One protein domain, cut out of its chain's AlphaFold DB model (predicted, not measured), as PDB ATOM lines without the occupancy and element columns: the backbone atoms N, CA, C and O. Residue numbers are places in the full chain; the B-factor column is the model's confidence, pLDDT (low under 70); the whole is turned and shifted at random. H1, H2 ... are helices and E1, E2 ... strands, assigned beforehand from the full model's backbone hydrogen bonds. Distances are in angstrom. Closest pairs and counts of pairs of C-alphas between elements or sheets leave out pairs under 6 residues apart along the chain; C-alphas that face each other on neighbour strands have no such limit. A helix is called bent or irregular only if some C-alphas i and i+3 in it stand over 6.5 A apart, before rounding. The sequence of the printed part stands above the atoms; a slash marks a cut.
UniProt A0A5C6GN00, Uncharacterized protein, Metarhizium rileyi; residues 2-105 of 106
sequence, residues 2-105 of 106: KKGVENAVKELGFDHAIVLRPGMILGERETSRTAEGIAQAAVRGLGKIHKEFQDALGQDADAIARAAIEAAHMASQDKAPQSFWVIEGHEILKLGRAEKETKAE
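What this domain is: This is residues 2 to 105 of the 106 residues of an uncharacterized protein of Metarhizium rileyi (UniProt A0A5C6GN00). A ribbon of two parallel strands, E1 and E2, has H1 over one face and the long H4 over the other; H5 follows the end of E2 and crosses H4, and residues 100 to 105, of which 100 to 102 belong to H5, stick out. Between E1 and H4 the chain swings out in a wide, loose loop that holds H2 and H3. The printed part has 104 residues, in the order H1 E1 H2 H3 H4 E2 H5, mostly helix. The whole is loose, with a radius of gyration of the C-alphas of 16.7 A, and flat, spanning 47 by 40 by 21 A.

How they stand to each other: Start at E1, residues 17 to 21, and E2, residues 84 to 88: they are parallel at 16 degrees, with N 19 and O 85 2.8 A apart, within hydrogen-bond range. With H2, residues 35 to 46, H3, residues 51 to 57, and H4, residues 61 to 76, between them, they form a strand-helix-strand unit, two parallel neighbour strands joined through helices. The closest C-alphas of E1 and H4 are those of Leu 20 and Ala 68, 7.3 A. For H1, residues 2 to 11, and E2 look at the C-alphas of Lys 10 and Phe 84, the closest, 6.3 A. H4 and H5, residues 89 to 102, touch, about perpendicular at 80 degrees, closest at the C-alphas of Ala 67 and Gly 96, 4.4 A. H3 and H5 are near each other; H2 is apart from H4. Every O i to N i+4 pair is within hydrogen-bond range in H1, H2, H3 and H4, and 7 of 10 in H5.

Where its parts are: Find C-alpha 61 at (12.098, -10.249, 180.994); H4 runs 22.7 A from there. H5 ends at C-alpha 102, (26.220, -13.161, 166.693), after 21.1 A; it is irregular, but only just, C-alphas 96 and 99 being 6.50 A apart. H1 measures 14.5 A, H2 15.6 A, H3 10.0 A, E1 13.2 A and E2 13.1 A.

The domain as a whole: The C-alphas farthest apart, of Gly 13 and Arg 44, are 48.4 A apart. The printed part has no cut; the link E1 to H2 is long. Model confidence is under 70 at residues 26 to 59 and 98 to 105.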
ATOM      1  N   LYS A   2      15.558 -14.508 200.269       81.06
ATOM      2  CA  LYS A   2      16.339 -14.826 199.043       81.06
ATOM      3  C   LYS A   2      17.766 -15.343 199.302       81.06
ATOM      4  O   LYS A   2      18.077 -16.461 198.922       81.06
ATOM      5  N   LYS A   3      18.559 -14.618 200.104       85.62
ATOM      6  CA  LYS A   3      19.911 -15.057 200.515       85.62
ATOM      7  C   LYS A   3      19.945 -16.438 201.187       85.62
ATOM      8  O   LYS A   3      20.920 -17.156 201.043       85.62
ATOM      9  N   GLY A   4      18.891 -16.808 201.919       91.19
ATOM     10  CA  GLY A   4      18.812 -18.117 202.574       91.19
ATOM     11  C   GLY A   4      18.635 -19.258 201.572       91.19
ATOM     12  O   GLY A   4      19.276 -20.289 201.716       91.19
ATOM     13  N   VAL A   5      17.826 -19.045 200.529       92.94
ATOM     14  CA  VAL A   5      17.657 -20.013 199.432       92.94
ATOM     15  C   VAL A   5      18.964 -20.179 198.665       92.94
ATOM     16  O   VAL A   5      19.379 -21.299 198.407       92.94
ATOM     17  N   GLU A   6      19.641 -19.077 198.349       93.19
ATOM     18  CA  GLU A   6      20.918 -19.114 197.627       93.19
ATOM     19  C   GLU A   6      22.002 -19.860 198.414       93.19
ATOM     20  O   GLU A   6      22.719 -20.678 197.843       93.19
ATOM     21  N   ASN A   7      22.081 -19.635 199.729       94.19
ATOM     22  CA  ASN A   7      23.003 -20.369 200.596       94.19
ATOM     23  C   ASN A   7      22.668 -21.865 200.636       94.19
ATOM     24  O   ASN A   7      23.563 -22.681 200.458       94.19
ATOM     25  N   ALA A   8      21.389 -22.224 200.787       94.94
ATOM     26  CA  ALA A   8      20.965 -23.623 200.786       94.94
ATOM     27  C   ALA A   8      21.275 -24.320 199.449       94.94
ATOM     28  O   ALA A   8      21.780 -25.436 199.437       94.94
ATOM     29  N   VAL A   9      21.036 -23.652 198.313       93.81
ATOM     30  CA  VAL A   9      21.383 -24.175 196.978       93.81
ATOM     31  C   VAL A   9      22.891 -24.367 196.830       93.81
ATOM     32  O   VAL A   9      23.324 -25.368 196.265       93.81
ATOM     33  N   LYS A  10      23.697 -23.444 197.364       94.25
ATOM     34  CA  LYS A  10      25.155 -23.580 197.376       94.25
ATOM     35  C   LYS A  10      25.612 -24.775 198.216       94.25
ATOM     36  O   LYS A  10      26.505 -25.502 197.795       94.25
ATOM     37  N   GLU A  11      25.004 -24.977 199.382       96.19
ATOM     38  CA  GLU A  11      25.318 -26.082 200.299       96.19
ATOM     39  C   GLU A  11      24.950 -27.460 199.732       96.19
ATOM     40  O   GLU A  11      25.604 -28.443 200.071       96.19
ATOM     41  N   LEU A  12      23.959 -27.541 198.836       95.81
ATOM     42  CA  LEU A  12      23.587 -28.787 198.152       95.81
ATOM     43  C   LEU A  12      24.663 -29.303 197.182       95.81
ATOM     44  O   LEU A  12      24.645 -30.485 196.853       95.81
ATOM     45  N   GLY A  13      25.595 -28.450 196.738       92.75
ATOM     46  CA  GLY A  13      26.780 -28.888 195.996       92.75
ATOM     47  C   GLY A  13      26.500 -29.475 194.610       92.75
ATOM     48  O   GLY A  13      27.167 -30.425 194.215       92.75
ATOM     49  N   PHE A  14      25.525 -28.931 193.876       95.19
ATOM     50  CA  PHE A  14      25.300 -29.300 192.475       95.19
ATOM     51  C   PHE A  14      26.552 -29.065 191.617       95.19
ATOM     52  O   PHE A  14      27.278 -28.094 191.844       95.19
ATOM     53  N   ASP A  15      26.733 -29.890 190.581       94.12
ATOM     54  CA  ASP A  15      27.804 -29.718 189.587       94.12
ATOM     55  C   ASP A  15      27.766 -28.306 188.981       94.12
ATOM     56  O   ASP A  15      28.783 -27.610 188.918       94.12
ATOM     57  N   HIS A  16      26.555 -27.838 188.654       96.00
ATOM     58  CA  HIS A  16      26.281 -26.454 188.286       96.00
ATOM     59  C   HIS A  16      25.015 -25.932 188.977       96.00
ATOM     60  O   HIS A  16      23.929 -26.495 188.855       96.00
ATOM     61  N   ALA A  17      25.148 -24.800 189.660       96.50
ATOM     62  CA  ALA A  17      24.083 -24.009 190.253       96.50
ATOM     63  C   ALA A  17      24.244 -22.552 189.807       96.50
ATOM     64  O   ALA A  17      25.202 -21.877 190.181       96.50
ATOM     65  N   ILE A  18      23.299 -22.059 189.007       97.06
ATOM     66  CA  ILE A  18      23.342 -20.713 188.423       97.06
ATOM     67  C   ILE A  18      22.252 -19.855 189.069       97.06
ATOM     68  O   ILE A  18      21.084 -20.239 189.106       97.06
ATOM     69  N   VAL A  19      22.624 -18.679 189.575       95.94
ATOM     70  CA  VAL A  19      21.731 -17.739 190.260       95.94
ATOM     71  C   VAL A  19      21.737 -16.409 189.522       95.94
ATOM     72  O   VAL A  19      22.732 -15.690 189.535       95.94
ATOM     73  N   LEU A  20      20.604 -16.042 188.925       93.75
ATOM     74  CA  LEU A  20      20.425 -14.730 188.308       93.75
ATOM     75  C   LEU A  20      19.867 -13.740 189.333       93.75
ATOM     76  O   LEU A  20      18.831 -13.988 189.955       93.75
ATOM     77  N   ARG A  21      20.525 -12.589 189.474       93.06
ATOM     78  CA  ARG A  21      20.090 -11.466 190.314       93.06
ATOM     79  C   ARG A  21      19.737 -10.267 189.436       93.06
ATOM     80  O   ARG A  21      20.524  -9.323 189.328       93.06
ATOM     81  N   PRO A  22      18.564 -10.292 188.782       87.94
ATOM     82  CA  PRO A  22      18.141  -9.151 188.005       87.94
ATOM     83  C   PRO A  22      17.848  -7.953 188.906       87.94
ATOM     84  O   PRO A  22      17.486  -8.091 190.080       87.94
ATOM     85  N   GLY A  23      17.969  -6.768 188.316       82.88
ATOM     86  CA  GLY A  23      17.398  -5.545 188.859       82.88
ATOM     87  C   GLY A  23      15.865  -5.578 188.838       82.88
ATOM     88  O   GLY A  23      15.220  -6.628 188.857       82.88
ATOM     89  N   MET A  24      15.243  -4.405 188.793       77.31
ATOM     90  CA  MET A  24      13.794  -4.319 188.630       77.31
ATOM     91  C   MET A  24      13.392  -4.908 187.270       77.31
ATOM     92  O   MET A  24      13.941  -4.515 186.248       77.31
ATOM     93  N   ILE A  25      12.463  -5.865 187.258       72.62
ATOM     94  CA  ILE A  25      11.961  -6.460 186.014       72.62
ATOM     95  C   ILE A  25      10.894  -5.527 185.446       72.62
ATOM     96  O   ILE A  25       9.885  -5.272 186.111       72.62
ATOM     97  N   LEU A  26      11.126  -5.015 184.241       62.72
ATOM     98  CA  LEU A  26      10.148  -4.224 183.499       62.72
ATOM     99  C   LEU A  26       9.456  -5.154 182.508       62.72
ATOM    100  O   LEU A  26      10.096  -5.737 181.643       62.72
ATOM    101  N   GLY A  27       8.151  -5.326 182.669       55.62
ATOM    102  CA  GLY A  27       7.339  -6.177 181.809       55.62
ATOM    103  C   GLY A  27       5.884  -6.149 182.254       55.62
ATOM    104  O   GLY A  27       5.588  -5.830 183.414       55.62
ATOM    105  N   GLU A  28       4.970  -6.458 181.337       48.19
ATOM    106  CA  GLU A  28       3.558  -6.643 181.659       48.19
ATOM    107  C   GLU A  28       3.421  -7.795 182.657       48.19
ATOM    108  O   GLU A  28       3.549  -8.971 182.330       48.19
ATOM    109  N   ARG A  29       3.193  -7.465 183.925       47.78
ATOM    110  CA  ARG A  29       2.753  -8.457 184.903       47.78
ATOM    111  C   ARG A  29       1.327  -8.841 184.517       47.78
ATOM    112  O   ARG A  29       0.514  -7.945 184.310       47.78
ATOM    113  N   GLU A  30       0.991 -10.130 184.544       42.41
ATOM    114  CA  GLU A  30      -0.360 -10.676 184.286       42.41
ATOM    115  C   GLU A  30      -1.506 -10.093 185.159       42.41
ATOM    116  O   GLU A  30      -2.661 -10.495 185.046       42.41
ATOM    117  N   THR A  31      -1.254  -9.102 186.020       42.62
ATOM    118  CA  THR A  31      -2.303  -8.316 186.681       42.62
ATOM    119  C   THR A  31      -2.861  -7.250 185.728       42.62
ATOM    120  O   THR A  31      -2.636  -6.047 185.882       42.62
ATOM    121  N   SER A  32      -3.646  -7.709 184.755       42.84
ATOM    122  CA  SER A  32      -4.303  -6.960 183.670       42.84
ATOM    123  C   SER A  32      -5.270  -5.833 184.082       42.84
ATOM    124  O   SER A  32      -6.026  -5.344 183.252       42.84
ATOM    125  N   ARG A  33      -5.296  -5.392 185.346       50.06
ATOM    126  CA  ARG A  33      -6.290  -4.414 185.837       50.06
ATOM    127  C   ARG A  33      -5.721  -3.120 186.418       50.06
ATOM    128  O   ARG A  33      -6.480  -2.193 186.665       50.06
ATOM    129  N   THR A  34      -4.406  -3.013 186.590       48.19
ATOM    130  CA  THR A  34      -3.748  -1.800 187.130       48.19
ATOM    131  C   THR A  34      -2.683  -1.210 186.203       48.19
ATOM    132  O   THR A  34      -2.187  -0.115 186.459       48.19
ATOM    133  N   ALA A  35      -2.347  -1.905 185.112       51.62
ATOM    134  CA  ALA A  35      -1.252  -1.540 184.219       51.62
ATOM    135  C   ALA A  35      -1.616  -0.463 183.179       51.62
ATOM    136  O   ALA A  35      -0.733   0.297 182.795       51.62
ATOM    137  N   GLU A  36      -2.884  -0.319 182.774       52.84
ATOM    138  CA  GLU A  36      -3.267   0.655 181.731       52.84
ATOM    139  C   GLU A  36      -2.916   2.106 182.104       52.84
ATOM    140  O   GLU A  36      -2.358   2.843 181.289       52.84
ATOM    141  N   GLY A  37      -3.171   2.517 183.351       57.34
ATOM    142  CA  GLY A  37      -2.912   3.894 183.792       57.34
ATOM    143  C   GLY A  37      -1.423   4.223 183.938       57.34
ATOM    144  O   GLY A  37      -0.989   5.331 183.621       57.34
ATOM    145  N   ILE A  38      -0.619   3.250 184.376       56.78
ATOM    146  CA  ILE A  38       0.828   3.424 184.563       56.78
ATOM    147  C   ILE A  38       1.557   3.317 183.222       56.78
ATOM    148  O   ILE A  38       2.472   4.098 182.972       56.78
ATOM    149  N   ALA A  39       1.117   2.431 182.324       54.81
ATOM    150  CA  ALA A  39       1.657   2.312 180.973       54.81
ATOM    151  C   ALA A  39       1.445   3.601 180.166       54.81
ATOM    152  O   ALA A  39       2.382   4.094 179.544       54.81
ATOM    153  N   GLN A  40       0.263   4.224 180.240       53.84
ATOM    154  CA  GLN A  40       0.022   5.508 179.572       53.84
ATOM    155  C   GLN A  40       0.871   6.652 180.148       53.84
ATOM    156  O   GLN A  40       1.354   7.498 179.391       53.84
ATOM    157  N   ALA A  41       1.090   6.683 181.467       58.34
ATOM    158  CA  ALA A  41       1.944   7.684 182.109       58.34
ATOM    159  C   ALA A  41       3.433   7.473 181.778       58.34
ATOM    160  O   ALA A  41       4.148   8.435 181.491       58.34
ATOM    161  N   ALA A  42       3.885   6.218 181.746       55.16
ATOM    162  CA  ALA A  42       5.247   5.847 181.389       55.16
ATOM    163  C   ALA A  42       5.536   6.128 179.908       55.16
ATOM    164  O   ALA A  42       6.521   6.789 179.610       55.16
ATOM    165  N   VAL A  43       4.650   5.750 178.981       53.94
ATOM    166  CA  VAL A  43       4.808   6.040 177.541       53.94
ATOM    167  C   VAL A  43       4.861   7.549 177.268       53.94
ATOM    168  O   VAL A  43       5.669   8.003 176.461       53.94
ATOM    169  N   ARG A  44       4.063   8.356 177.983       53.69
ATOM    170  CA  ARG A  44       4.087   9.826 177.854       53.69
ATOM    171  C   ARG A  44       5.315  10.479 178.507       53.69
ATOM    172  O   ARG A  44       5.726  11.546 178.058       53.69
ATOM    173  N   GLY A  45       5.911   9.857 179.529       56.00
ATOM    174  CA  GLY A  45       7.116  10.352 180.212       56.00
ATOM    175  C   GLY A  45       8.446   9.880 179.602       56.00
ATOM    176  O   GLY A  45       9.431  10.616 179.624       56.00
ATOM    177  N   LEU A  46       8.476   8.678 179.020       51.59
ATOM    178  CA  LEU A  46       9.687   7.991 178.549       51.59
ATOM    179  C   LEU A  46      10.153   8.406 177.153       51.59
ATOM    180  O   LEU A  46      11.310   8.169 176.824       51.59
ATOM    181  N   GLY A  47       9.327   9.097 176.360       48.97
ATOM    182  CA  GLY A  47       9.740   9.642 175.058       48.97
ATOM    183  C   GLY A  47      10.880  10.677 175.122       48.97
ATOM    184  O   GLY A  47      11.317  11.158 174.081       48.97
ATOM    185  N   LYS A  48      11.356  11.041 176.324       54.19
ATOM    186  CA  LYS A  48      12.412  12.040 176.557       54.19
ATOM    187  C   LYS A  48      13.623  11.526 177.349       54.19
ATOM    188  O   LYS A  48      14.551  12.301 177.559       54.19
ATOM    189  N   ILE A  49      13.634  10.269 177.804       55.50
ATOM    190  CA  ILE A  49      14.702   9.740 178.669       55.50
ATOM    191  C   ILE A  49      15.526   8.722 177.876       55.50
ATOM    192  O   ILE A  49      14.985   7.745 177.366       55.50
ATOM    193  N   HIS A  50      16.830   8.988 177.757       54.75
ATOM    194  CA  HIS A  50      17.812   8.177 177.033       54.75
ATOM    195  C   HIS A  50      17.676   6.674 177.352       54.75
ATOM    196  O   HIS A  50      17.559   6.284 178.514       54.75
ATOM    197  N   LYS A  51      17.740   5.838 176.307       53.91
ATOM    198  CA  LYS A  51      17.610   4.365 176.333       53.91
ATOM    199  C   LYS A  51      18.500   3.681 177.388       53.91
ATOM    200  O   LYS A  51      18.087   2.709 178.008       53.91
ATOM    201  N   GLU A  52      19.668   4.252 177.668       51.59
ATOM    202  CA  GLU A  52      20.620   3.764 178.680       51.59
ATOM    203  C   GLU A  52      20.096   3.863 180.121       51.59
ATOM    204  O   GLU A  52      20.448   3.045 180.967       51.59
ATOM    205  N   PHE A  53      19.222   4.829 180.417       50.53
ATOM    206  CA  PHE A  53      18.615   4.952 181.743       50.53
ATOM    207  C   PHE A  53      17.445   3.979 181.920       50.53
ATOM    208  O   PHE A  53      17.171   3.538 183.031       50.53
ATOM    209  N   GLN A  54      16.776   3.604 180.825       53.03
ATOM    210  CA  GLN A  54      15.749   2.560 180.840       53.03
ATOM    211  C   GLN A  54      16.374   1.190 181.125       53.03
ATOM    212  O   GLN A  54      15.871   0.477 181.988       53.03
ATOM    213  N   ASP A  55      17.527   0.891 180.515       51.88
ATOM    214  CA  ASP A  55      18.317  -0.316 180.798       51.88
ATOM    215  C   ASP A  55      18.808  -0.383 182.263       51.88
ATOM    216  O   ASP A  55      18.958  -1.469 182.824       51.88
ATOM    217  N   ALA A  56      19.051   0.774 182.897       48.38
ATOM    218  CA  ALA A  56      19.452   0.875 184.305       48.38
ATOM    219  C   ALA A  56      18.266   0.800 185.287       48.38
ATOM    220  O   ALA A  56      18.420   0.321 186.412       48.38
ATOM    221  N   LEU A  57      17.086   1.278 184.877       46.47
ATOM    222  CA  LEU A  57      15.876   1.288 185.700       46.47
ATOM    223  C   LEU A  57      15.079  -0.011 185.606       46.47
ATOM    224  O   LEU A  57      14.315  -0.305 186.524       46.47
ATOM    225  N   GLY A  58      15.305  -0.836 184.588       53.53
ATOM    226  CA  GLY A  58      14.960  -2.234 184.710       53.53
ATOM    227  C   GLY A  58      15.261  -3.101 183.505       53.53
ATOM    228  O   GLY A  58      15.403  -2.654 182.373       53.53
ATOM    229  N   GLN A  59      15.401  -4.381 183.807       59.34
ATOM    230  CA  GLN A  59      15.777  -5.397 182.848       59.34
ATOM    231  C   GLN A  59      14.504  -6.011 182.285       59.34
ATOM    232  O   GLN A  59      13.645  -6.470 183.042       59.34
ATOM    233  N   ASP A  60      14.385  -5.986 180.963       71.38
ATOM    234  CA  ASP A  60      13.320  -6.677 180.244       71.38
ATOM    235  C   ASP A  60      13.383  -8.185 180.554       71.38
ATOM    236  O   ASP A  60      14.472  -8.770 180.633       71.38
ATOM    237  N   ALA A  61      12.221  -8.815 180.744       77.81
ATOM    238  CA  ALA A  61      12.098 -10.249 180.994       77.81
ATOM    239  C   ALA A  61      12.796 -11.084 179.907       77.81
ATOM    240  O   ALA A  61      13.432 -12.093 180.222       77.81
ATOM    241  N   ASP A  62      12.775 -10.612 178.657       81.50
ATOM    242  CA  ASP A  62      13.449 -11.265 177.535       81.50
ATOM    243  C   ASP A  62      14.975 -11.293 177.700       81.50
ATOM    244  O   ASP A  62      15.624 -12.288 177.372       81.50
ATOM    245  N   ALA A  63      15.572 -10.220 178.225       83.75
ATOM    246  CA  ALA A  63      17.017 -10.158 178.447       83.75
ATOM    247  C   ALA A  63      17.451 -11.123 179.560       83.75
ATOM    248  O   ALA A  63      18.479 -11.790 179.438       83.75
ATOM    249  N   ILE A  64      16.642 -11.234 180.619       87.75
ATOM    250  CA  ILE A  64      16.868 -12.181 181.717       87.75
ATOM    251  C   ILE A  64      16.757 -13.621 181.206       87.75
ATOM    252  O   ILE A  64      17.619 -14.443 181.516       87.75
ATOM    253  N   ALA A  65      15.736 -13.921 180.398       89.50
ATOM    254  CA  ALA A  65      15.536 -15.249 179.826       89.50
ATOM    255  C   ALA A  65      16.712 -15.672 178.933       89.50
ATOM    256  O   ALA A  65      17.246 -16.768 179.097       89.50
ATOM    257  N   ARG A  66      17.171 -14.786 178.040       90.31
ATOM    258  CA  ARG A  66      18.336 -15.049 177.177       90.31
ATOM    259  C   ARG A  66      19.605 -15.282 177.988       90.31
ATOM    260  O   ARG A  66      20.309 -16.254 177.740       90.31
ATOM    261  N   ALA A  67      19.859 -14.447 178.995       92.75
ATOM    262  CA  ALA A  67      21.007 -14.629 179.876       92.75
ATOM    263  C   ALA A  67      20.965 -15.973 180.621       92.75
ATOM    264  O   ALA A  67      22.002 -16.609 180.786       92.75
ATOM    265  N   ALA A  68      19.779 -16.422 181.047       94.50
ATOM    266  CA  ALA A  68      19.618 -17.719 181.701       94.50
ATOM    267  C   ALA A  68      19.921 -18.888 180.751       94.50
ATOM    268  O   ALA A  68      20.607 -19.830 181.147       94.50
ATOM    269  N   ILE A  69      19.443 -18.817 179.503       95.50
ATOM    270  CA  ILE A  69      19.713 -19.828 178.470       95.50
ATOM    271  C   ILE A  69      21.209 -19.886 178.161       95.50
ATOM    272  O   ILE A  69      21.786 -20.972 178.169       95.50
ATOM    273  N   GLU A  70      21.847 -18.735 177.945       94.75
ATOM    274  CA  GLU A  70      23.276 -18.671 177.630       94.75
ATOM    275  C   GLU A  70      24.130 -19.200 178.786       94.75
ATOM    276  O   GLU A  70      25.021 -20.023 178.586       94.75
ATOM    277  N   ALA A  71      23.811 -18.816 180.023       95.81
ATOM    278  CA  ALA A  71      24.515 -19.319 181.196       95.81
ATOM    279  C   ALA A  71      24.391 -20.846 181.339       95.81
ATOM    280  O   ALA A  71      25.377 -21.524 181.637       95.81
ATOM    281  N   ALA A  72      23.199 -21.399 181.090       95.31
ATOM    282  CA  ALA A  72      22.984 -22.843 181.080       95.31
ATOM    283  C   ALA A  72      23.749 -23.531 179.936       95.31
ATOM    284  O   ALA A  72      24.327 -24.600 180.140       95.31
ATOM    285  N   HIS A  73      23.807 -22.912 178.753       95.56
ATOM    286  CA  HIS A  73      24.581 -23.415 177.620       95.56
ATOM    287  C   HIS A  73      26.082 -23.458 177.934       95.56
ATOM    288  O   HIS A  73      26.715 -24.499 177.751       95.56
ATOM    289  N   MET A  74      26.637 -22.383 178.495       94.94
ATOM    290  CA  MET A  74      28.030 -22.338 178.948       94.94
ATOM    291  C   MET A  74      28.326 -23.413 179.997       94.94
ATOM    292  O   MET A  74      29.347 -24.094 179.900       94.94
ATOM    293  N   ALA A  75      27.435 -23.606 180.973       95.69
ATOM    294  CA  ALA A  75      27.585 -24.660 181.974       95.69
ATOM    295  C   ALA A  75      27.570 -26.061 181.349       95.69
ATOM    296  O   ALA A  75      28.416 -26.875 181.688       95.69
ATOM    297  N   SER A  76      26.700 -26.318 180.365       94.19
ATOM    298  CA  SER A  76      26.657 -27.612 179.661       94.19
ATOM    299  C   SER A  76      27.932 -27.950 178.874       94.19
ATOM    300  O   SER A  76      28.125 -29.096 178.481       94.19
ATOM    301  N   GLN A  77      28.784 -26.951 178.625       95.25
ATOM    302  CA  GLN A  77      30.072 -27.090 177.945       95.25
ATOM    303  C   GLN A  77      31.263 -27.006 178.913       95.25
ATOM    304  O   GLN A  77      32.383 -26.784 178.456       95.25
ATOM    305  N   ASP A  78      31.027 -27.083 180.228       92.69
ATOM    306  CA  ASP A  78      32.037 -26.895 181.278       92.69
ATOM    307  C   ASP A  78      32.755 -25.528 181.213       92.69
ATOM    308  O   ASP A  78      33.866 -25.353 181.713       92.69
ATOM    309  N   LYS A  79      32.115 -24.521 180.601       94.00
ATOM    310  CA  LYS A  79      32.630 -23.145 180.469       94.00
ATOM    311  C   LYS A  79      32.083 -22.197 181.537       94.00
ATOM    312  O   LYS A  79      32.360 -20.997 181.492       94.00
ATOM    313  N   ALA A  80      31.292 -22.702 182.483       93.38
ATOM    314  CA  ALA A  80      30.865 -21.907 183.627       93.38
ATOM    315  C   ALA A  80      32.095 -21.503 184.469       93.38
ATOM    316  O   ALA A  80      32.922 -22.361 184.776       93.38
ATOM    317  N   PRO A  81      32.224 -20.233 184.899       92.88
ATOM    318  CA  PRO A  81      33.389 -19.780 185.668       92.88
ATOM    319  C   PRO A  81      33.573 -20.503 187.012       92.88
ATOM    320  O   PRO A  81      34.664 -20.514 187.577       92.88
ATOM    321  N   GLN A  82      32.482 -21.040 187.557       94.81
ATOM    322  CA  GLN A  82      32.412 -21.730 188.842       94.81
ATOM    323  C   GLN A  82      31.163 -22.619 188.881       94.81
ATOM    324  O   GLN A  82      30.185 -22.337 188.185       94.81
ATOM    325  N   SER A  83      31.170 -23.652 189.728       93.19
ATOM    326  CA  SER A  83      30.003 -24.520 189.937       93.19
ATOM    327  C   SER A  83      28.814 -23.747 190.509       93.19
ATOM    328  O   SER A  83      27.705 -23.898 190.019       93.19
ATOM    329  N   PHE A  84      29.032 -22.854 191.482       96.50
ATOM    330  CA  PHE A  84      28.002 -21.944 191.996       96.50
ATOM    331  C   PHE A  84      28.162 -20.539 191.405       96.50
ATOM    332  O   PHE A  84      28.902 -19.716 191.942       96.50
ATOM    333  N   TRP A  85      27.488 -20.247 190.297       96.75
ATOM    334  CA  TRP A  85      27.669 -19.010 189.540       96.75
ATOM    335  C   TRP A  85      26.544 -18.009 189.792       96.75
ATOM    336  O   TRP A  85      25.391 -18.236 189.439       96.75
ATOM    337  N   VAL A  86      26.895 -16.868 190.384       96.06
ATOM    338  CA  VAL A  86      25.986 -15.727 190.541       96.06
ATOM    339  C   VAL A  86      26.194 -14.756 189.383       96.06
ATOM    340  O   VAL A  86      27.326 -14.354 189.132       96.06
ATOM    341  N   ILE A  87      25.105 -14.378 188.717       94.56
ATOM    342  CA  ILE A  87      25.081 -13.440 187.591       94.56
ATOM    343  C   ILE A  87      24.304 -12.200 188.029       94.56
ATOM    344  O   ILE A  87      23.093 -12.262 188.267       94.56
ATOM    345  N   GLU A  88      24.997 -11.071 188.148       92.50
ATOM    346  CA  GLU A  88      24.399  -9.802 188.568       92.50
ATOM    347  C   GLU A  88      23.773  -9.053 187.377       92.50
ATOM    348  O   GLU A  88      24.072  -9.324 186.213       92.50
ATOM    349  N   GLY A  89      22.922  -8.056 187.643       86.44
ATOM    350  CA  GLY A  89      22.156  -7.351 186.602       86.44
ATOM    351  C   GLY A  89      22.982  -6.859 185.400       86.44
ATOM    352  O   GLY A  89      22.581  -7.042 184.253       86.44
ATOM    353  N   HIS A  90      24.172  -6.300 185.621       85.94
ATOM    354  CA  HIS A  90      25.028  -5.843 184.521       85.94
ATOM    355  C   HIS A  90      25.545  -6.990 183.628       85.94
ATOM    356  O   HIS A  90      25.704  -6.802 182.423       85.94
ATOM    357  N   GLU A  91      25.780  -8.178 184.190       88.31
ATOM    358  CA  GLU A  91      26.189  -9.377 183.449       88.31
ATOM    359  C   GLU A  91      25.008  -9.991 182.701       88.31
ATOM    360  O   GLU A  91      25.170 -10.411 181.559       88.31
ATOM    361  N   ILE A  92      23.807  -9.948 183.287       89.81
ATOM    362  CA  ILE A  92      22.565 -10.345 182.610       89.81
ATOM    363  C   ILE A  92      22.382  -9.544 181.313       89.81
ATOM    364  O   ILE A  92      22.048 -10.117 180.280       89.81
ATOM    365  N   LEU A  93      22.645  -8.230 181.325       84.56
ATOM    366  CA  LEU A  93      22.558  -7.419 180.102       84.56
ATOM    367  C   LEU A  93      23.610  -7.813 179.064       84.56
ATOM    368  O   LEU A  93      23.308  -7.798 177.874       84.56
ATOM    369  N   LYS A  94      24.830  -8.156 179.489       87.44
ATOM    370  CA  LYS A  94      25.897  -8.594 178.576       87.44
ATOM    371  C   LYS A  94      25.554  -9.938 177.934       87.44
ATOM    372  O   LYS A  94      25.533 -10.032 176.713       87.44
ATOM    373  N   LEU A  95      25.208 -10.937 178.745       87.44
ATOM    374  CA  LEU A  95      24.846 -12.279 178.277       87.44
ATOM    375  C   LEU A  95      23.579 -12.253 177.413       87.44
ATOM    376  O   LEU A  95      23.533 -12.879 176.363       87.44
ATOM    377  N   GLY A  96      22.574 -11.459 177.796       82.44
ATOM    378  CA  GLY A  96      21.345 -11.309 177.018       82.44
ATOM    379  C   GLY A  96      21.513 -10.546 175.695       82.44
ATOM    380  O   GLY A  96      20.646 -10.648 174.826       82.44
ATOM    381  N   ARG A  97      22.596  -9.769 175.525       74.38
ATOM    382  CA  ARG A  97      22.923  -9.040 174.283       74.38
ATOM    383  C   ARG A  97      23.886  -9.793 173.372       74.38
ATOM    384  O   ARG A  97      23.801  -9.571 172.170       74.38
ATOM    385  N   ALA A  98      24.736 -10.670 173.908       63.03
ATOM    386  CA  ALA A  98      25.698 -11.442 173.119       63.03
ATOM    387  C   ALA A  98      25.023 -12.216 171.967       63.03
ATOM    388  O   ALA A  98      25.535 -12.223 170.856       63.03
ATOM    389  N   GLU A  99      23.804 -12.739 172.168       54.47
ATOM    390  CA  GLU A  99      23.034 -13.397 171.095       54.47
ATOM    391  C   GLU A  99      22.656 -12.447 169.932       54.47
ATOM    392  O   GLU A  99      22.475 -12.892 168.799       54.47
ATOM    393  N   LYS A 100      22.507 -11.136 170.182       52.81
ATOM    394  CA  LYS A 100      22.138 -10.160 169.139       52.81
ATOM    395  C   LYS A 100      23.302  -9.820 168.216       52.81
ATOM    396  O   LYS A 100      23.050  -9.533 167.051       52.81
ATOM    397  N   GLU A 101      24.532  -9.824 168.725       47.84
ATOM    398  CA  GLU A 101      25.723  -9.534 167.919       47.84
ATOM    399  C   GLU A 101      26.045 -10.718 167.002       47.84
ATOM    400  O   GLU A 101      26.208 -10.519 165.803       47.84
ATOM    401  N   THR A 102      25.962 -11.956 167.502       48.50
ATOM    402  CA  THR A 102      26.220 -13.161 166.693       48.50
ATOM    403  C   THR A 102      25.248 -13.317 165.518       48.50
ATOM    404  O   THR A 102      25.648 -13.753 164.448       48.50
ATOM    405  N   LYS A 103      23.974 -12.926 165.675       43.59
ATOM    406  CA  LYS A 103      22.974 -12.974 164.587       43.59
ATOM    407  C   LYS A 103      23.033 -11.797 163.611       43.59
ATOM    408  O   LYS A 103      22.345 -11.834 162.600       43.59
ATOM    409  N   ALA A 104      23.765 -10.728 163.927       46.22
ATOM    410  CA  ALA A 104      23.934  -9.592 163.018       46.22
ATOM    411  C   ALA A 104      25.096  -9.803 162.027       46.22
ATOM    412  O   ALA A 104      25.231  -9.025 161.083       46.22
ATOM    413  N   GLU A 105      25.919 -10.829 162.252       43.53
ATOM    414  CA  GLU A 105      27.080 -11.189 161.429       43.53
ATOM    415  C   GLU A 105      26.829 -12.395 160.496       43.53
ATOM    416  O   GLU A 105      27.696 -12.707 159.677       43.53
TER     417      GLU A 105